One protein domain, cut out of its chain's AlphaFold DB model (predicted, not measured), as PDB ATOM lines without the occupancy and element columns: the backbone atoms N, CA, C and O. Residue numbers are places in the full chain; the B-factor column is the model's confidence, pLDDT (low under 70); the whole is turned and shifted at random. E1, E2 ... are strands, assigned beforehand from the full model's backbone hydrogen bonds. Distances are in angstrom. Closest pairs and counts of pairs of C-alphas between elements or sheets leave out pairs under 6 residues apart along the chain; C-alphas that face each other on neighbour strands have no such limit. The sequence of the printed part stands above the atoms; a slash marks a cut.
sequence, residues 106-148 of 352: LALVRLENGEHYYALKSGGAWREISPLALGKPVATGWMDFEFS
ATOM      1  N   LEU A 106      52.695  85.604  28.783       90.94
ATOM      2  CA  LEU A 106      51.358  85.749  29.350       90.94
ATOM      3  C   LEU A 106      50.388  84.934  28.493       90.94
ATOM      4  O   LEU A 106      50.280  85.167  27.290       90.94
ATOM      5  N   ALA A 107      49.671  84.005  29.117       88.44
ATOM      6  CA  ALA A 107      48.522  83.344  28.517       88.44
ATOM      7  C   ALA A 107      47.246  83.899  29.152       88.44
ATOM      8  O   ALA A 107      47.135  83.943  30.376       88.44
ATOM      9  N   LEU A 108      46.290  84.304  28.316       89.56
ATOM     10  CA  LEU A 108      44.955  84.734  28.722       89.56
ATOM     11  C   LEU A 108      43.937  83.755  28.154       89.56
ATOM     12  O   LEU A 108      43.994  83.412  26.973       89.56
ATOM     13  N   VAL A 109      43.008  83.317  28.995       85.62
ATOM     14  CA  VAL A 109      41.931  82.407  28.611       85.62
ATOM     15  C   VAL A 109      40.608  83.033  29.014       85.62
ATOM     16  O   VAL A 109      40.443  83.472  30.150       85.62
ATOM     17  N   ARG A 110      39.663  83.042  28.077       86.31
ATOM     18  CA  ARG A 110      38.266  83.394  28.308       86.31
ATOM     19  C   ARG A 110      37.424  82.146  28.087       86.31
ATOM     20  O   ARG A 110      37.461  81.569  27.001       86.31
ATOM     21  N   LEU A 111      36.689  81.732  29.106       82.25
ATOM     22  CA  LEU A 111      35.767  80.604  29.027       82.25
ATOM     23  C   LEU A 111      34.441  81.022  28.369       82.25
ATOM     24  O   LEU A 111      34.117  82.207  28.264       82.25
ATOM     25  N   GLU A 112      33.649  80.046  27.922       75.81
ATOM     26  CA  GLU A 112      32.340  80.302  27.295       75.81
ATOM     27  C   GLU A 112      31.362  81.016  28.237       75.81
ATOM     28  O   GLU A 112      30.586  81.863  27.794       75.81
ATOM     29  N   ASN A 113      31.453  80.738  29.542       82.00
ATOM     30  CA  ASN A 113      30.678  81.405  30.591       82.00
ATOM     31  C   ASN A 113      31.126  82.860  30.864       82.00
ATOM     32  O   ASN A 113      30.509  83.539  31.679       82.00
ATOM     33  N   GLY A 114      32.174  83.350  30.189       85.50
ATOM     34  CA  GLY A 114      32.713  84.702  30.353       85.50
ATOM     35  C   GLY A 114      33.729  84.854  31.487       85.50
ATOM     36  O   GLY A 114      34.218  85.960  31.711       85.50
ATOM     37  N   GLU A 115      34.084  83.780  32.192       87.44
ATOM     38  CA  GLU A 115      35.164  83.821  33.177       87.44
ATOM     39  C   GLU A 115      36.523  83.957  32.491       87.44
ATOM     40  O   GLU A 115      36.770  83.397  31.418       87.44
ATOM     41  N   HIS A 116      37.416  84.708  33.131       89.50
ATOM     42  CA  HIS A 116      38.752  84.974  32.626       89.50
ATOM     43  C   HIS A 116      39.787  84.362  33.556       89.50
ATOM     44  O   HIS A 116      39.688  84.460  34.778       89.50
ATOM     45  N   TYR A 117      40.810  83.772  32.960       90.81
ATOM     46  CA  TYR A 117      41.948  83.200  33.654       90.81
ATOM     47  C   TYR A 117      43.230  83.651  32.980       90.81
ATOM     48  O   TYR A 117      43.256  83.970  31.787       90.81
ATOM     49  N   TYR A 118      44.311  83.647  33.745       91.50
ATOM     50  CA  TYR A 118      45.635  83.913  33.225       91.50
ATOM     51  C   TYR A 118      46.650  82.909  33.762       91.50
ATOM     52  O   TYR A 118      46.487  82.345  34.843       91.50
ATOM     53  N   ALA A 119      47.723  82.714  33.004       89.69
ATOM     54  CA  ALA A 119      48.935  82.063  33.475       89.69
ATOM     55  C   ALA A 119      50.139  82.906  33.058       89.69
ATOM     56  O   ALA A 119      50.175  83.465  31.957       89.69
ATOM     57  N   LEU A 120      51.126  82.995  33.945       91.06
ATOM     58  CA  LEU A 120      52.367  83.723  33.705       91.06
ATOM     59  C   LEU A 120      53.526  82.744  33.646       91.06
ATOM     60  O   LEU A 120      53.662  81.883  34.510       91.06
ATOM     61  N   LYS A 121      54.394  82.926  32.661       90.31
ATOM     62  CA  LYS A 121      55.707  82.301  32.605       90.31
ATOM     63  C   LYS A 121      56.733  83.376  32.917       90.31
ATOM     64  O   LYS A 121      56.789  84.355  32.185       90.31
ATOM     65  N   SER A 122      57.508  83.217  33.986       89.12
ATOM     66  CA  SER A 122      58.623  84.114  34.319       89.12
ATOM     67  C   SER A 122      59.863  83.267  34.562       89.12
ATOM     68  O   SER A 122      59.813  82.315  35.342       89.12
ATOM     69  N   GLY A 123      60.954  83.558  33.850       85.19
ATOM     70  CA  GLY A 123      62.204  82.803  33.991       85.19
ATOM     71  C   GLY A 123      62.137  81.360  33.475       85.19
ATOM     72  O   GLY A 123      62.890  80.511  33.936       85.19
ATOM     73  N   GLY A 124      61.244  81.060  32.525       85.00
ATOM     74  CA  GLY A 124      61.201  79.754  31.856       85.00
ATOM     75  C   GLY A 124      60.170  78.758  32.402       85.00
ATOM     76  O   GLY A 124      59.865  77.789  31.706       85.00
ATOM     77  N   ALA A 125      59.567  79.011  33.566       84.38
ATOM     78  CA  ALA A 125      58.555  78.138  34.167       84.38
ATOM     79  C   ALA A 125      57.178  78.811  34.232       84.38
ATOM     80  O   ALA A 125      57.064  79.991  34.572       84.38
ATOM     81  N   TRP A 126      56.130  78.050  33.903       84.00
ATOM     82  CA  TRP A 126      54.745  78.497  34.040       84.00
ATOM     83  C   TRP A 126      54.313  78.435  35.502       84.00
ATOM     84  O   TRP A 126      54.514  77.426  36.174       84.00
ATOM     85  N   ARG A 127      53.701  79.517  35.976       84.62
ATOM     86  CA  ARG A 127      52.998  79.578  37.255       84.62
ATOM     87  C   ARG A 127      51.608  78.964  37.125       84.62
ATOM     88  O   ARG A 127      51.102  78.756  36.020       84.62
ATOM     89  N   GLU A 128      50.998  78.702  38.273       78.75
ATOM     90  CA  GLU A 128      49.633  78.199  38.351       78.75
ATOM     91  C   GLU A 128      48.631  79.165  37.701       78.75
ATOM     92  O   GLU A 128      48.785  80.391  37.741       78.75
ATOM     93  N   ILE A 129      47.602  78.589  37.079       84.12
ATOM     94  CA  ILE A 129      46.513  79.337  36.458       84.12
ATOM     95  C   ILE A 129      45.729  80.054  37.556       84.12
ATOM     96  O   ILE A 129      45.295  79.436  38.522       84.12
ATOM     97  N   SER A 130      45.513  81.352  37.383       85.56
ATOM     98  CA  SER A 130      44.815  82.194  38.352       85.56
ATOM     99  C   SER A 130      43.601  82.872  37.711       85.56
ATOM    100  O   SER A 130      43.650  83.211  36.523       85.56
ATOM    101  N   PRO A 131      42.495  83.069  38.453       90.69
ATOM    102  CA  PRO A 131      41.356  83.832  37.957       90.69
ATOM    103  C   PRO A 131      41.762  85.288  37.714       90.69
ATOM    104  O   PRO A 131      42.532  85.873  38.478       90.69
ATOM    105  N   LEU A 132      41.232  85.882  36.649       93.44
ATOM    106  CA  LEU A 132      41.508  87.258  36.258       93.44
ATOM    107  C   LEU A 132      40.281  88.139  36.489       93.44
ATOM    108  O   LEU A 132      39.228  87.928  35.891       93.44
ATOM    109  N   ALA A 133      40.445  89.177  37.302       94.38
ATOM    110  CA  ALA A 133      39.451  90.234  37.437       94.38
ATOM    111  C   ALA A 133      39.735  91.361  36.434       94.38
ATOM    112  O   ALA A 133      40.858  91.862  36.356       94.38
ATOM    113  N   LEU A 134      38.707  91.785  35.693       94.31
ATOM    114  CA  LEU A 134      38.820  92.890  34.740       94.31
ATOM    115  C   LEU A 134      39.248  94.190  35.441       94.31
ATOM    116  O   LEU A 134      38.849  94.463  36.574       94.31
ATOM    117  N   GLY A 135      40.080  94.979  34.764       94.25
ATOM    118  CA  GLY A 135      40.597  96.268  35.230       94.25
ATOM    119  C   GLY A 135      41.599  96.202  36.387       94.25
ATOM    120  O   GLY A 135      42.193  97.227  36.715       94.25
ATOM    121  N   LYS A 136      41.825  95.034  37.001       95.81
ATOM    122  CA  LYS A 136      42.820  94.892  38.070       95.81
ATOM    123  C   LYS A 136      44.205  94.622  37.478       95.81
ATOM    124  O   LYS A 136      44.329  93.688  36.680       95.81
ATOM    125  N   PRO A 137      45.232  95.408  37.844       96.12
ATOM    126  CA  PRO A 137      46.597  95.126  37.434       96.12
ATOM    127  C   PRO A 137      47.103  93.844  38.096       96.12
ATOM    128  O   PRO A 137      46.808  93.553  39.257       96.12
ATOM    129  N   VAL A 138      47.873  93.079  37.334       95.88
ATOM    130  CA  VAL A 138      48.553  91.862  37.763       95.88
ATOM    131  C   VAL A 138      50.022  91.993  37.387       95.88
ATOM    132  O   VAL A 138      50.356  92.140  36.209       95.88
ATOM    133  N   ALA A 139      50.898  91.900  38.385       94.75
ATOM    134  CA  ALA A 139      52.338  91.893  38.175       94.75
ATOM    135  C   ALA A 139      52.757  90.665  37.358       94.75
ATOM    136  O   ALA A 139      52.467  89.520  37.717       94.75
ATOM    137  N   THR A 140      53.476  90.897  36.265       92.38
ATOM    138  CA  THR A 140      53.972  89.833  35.382       92.38
ATOM    139  C   THR A 140      55.104  89.040  36.040       92.38
ATOM    140  O   THR A 140      55.299  87.854  35.769       92.38
ATOM    141  N   GLY A 141      55.838  89.679  36.955       89.69
ATOM    142  CA  GLY A 141      57.028  89.115  37.580       89.69
ATOM    143  C   GLY A 141      58.270  89.181  36.690       89.69
ATOM    144  O   GLY A 141      59.201  88.412  36.925       89.69
ATOM    145  N   TRP A 142      58.286  90.046  35.669       90.06
ATOM    146  CA  TRP A 142      59.489  90.425  34.926       90.06
ATOM    147  C   TRP A 142      59.466  91.919  34.583       90.06
ATOM    148  O   TRP A 142      58.434  92.448  34.175       90.06
ATOM    149  N   MET A 143      60.626  92.575  34.703       85.19
ATOM    150  CA  MET A 143      60.828  93.991  34.340       85.19
ATOM    151  C   MET A 143      59.797  94.956  34.958       85.19
ATOM    152  O   MET A 143      59.433  95.939  34.322       85.19
ATOM    153  N   ASP A 144      59.282  94.638  36.151       89.62
ATOM    154  CA  ASP A 144      58.245  95.406  36.862       89.62
ATOM    155  C   ASP A 144      57.000  95.736  36.018       89.62
ATOM    156  O   ASP A 144      56.281  96.699  36.276       89.62
ATOM    157  N   PHE A 145      56.723  94.923  34.995       93.81
ATOM    158  CA  PHE A 145      55.536  95.094  34.175       93.81
ATOM    159  C   PHE A 145      54.286  94.581  34.881       93.81
ATOM    160  O   PHE A 145      54.292  93.579  35.600       93.81
ATOM    161  N   GLU A 146      53.175  95.234  34.569       96.12
ATOM    162  CA  GLU A 146      51.840  94.815  34.961       96.12
ATOM    163  C   GLU A 146      50.961  94.701  33.721       96.12
ATOM    164  O   GLU A 146      51.150  95.406  32.726       96.12
ATOM    165  N   PHE A 147      49.976  93.814  33.778       95.56
ATOM    166  CA  PHE A 147      48.924  93.753  32.774       95.56
ATOM    167  C   PHE A 147      47.557  93.792  33.449       95.56
ATOM    168  O   PHE A 147      47.393  93.363  34.587       95.56
ATOM    169  N   SER A 148      46.557  94.280  32.728       96.00
ATOM    170  CA  SER A 148      45.153  94.135  33.100       96.00
ATOM    171  C   SER A 148      44.326  93.925  31.839       96.00
ATOM    172  O   SER A 148      44.689  94.392  30.757       96.00
TER     173      SER A 148
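What this domain is: This is residues 106 to 148 of the 352 residues of the protein "Cytochrome c biogenesis protein ResB" of bacterium (UniProt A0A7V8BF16). With little regular structure, this is a flat piece: an antiparallel hairpin, E1 then E2, runs along its length, residues 123 to 131 fold back along E2, and residues 138 to 147 make a second, looser loop beside them. The printed part has 43 residues, no named helix and two named strands, 12 residues in all; the class is all strand. It is only just compact, close to loose, with a radius of gyration of the C-alphas of 10.7 A and spans of 32 by 21 by 11 A.

How they stand to each other: E1, residues 106 to 110, and E2, residues 116 to 122, form a hairpin with a tight link, antiparallel at 167 degrees. C-alphas 108 and 118 face each other at 4.6 A; N 109 and O 117 are within hydrogen-bond range at 2.9 A, N 117 and O 109 at 2.8 A. Short antiparallel pairings join residues 121 to 122 of E2 with 125 to 126, residues 117 to 118 of E2 with 130 to 131, and residues 138 to 139 with 146 to 147.

Where its parts are: E1 begins at C-alpha 106 (51.358, 85.749, 29.350) and is 13.3 A long. E2, 20.0 A, ends at C-alpha 122 (58.623, 84.114, 34.319).

The domain as a whole: The C-alphas farthest apart, of Asn 113 and Met 143, are 32.9 A apart. The printed part has no cut, and no printed residue is under 70 in pLDDT.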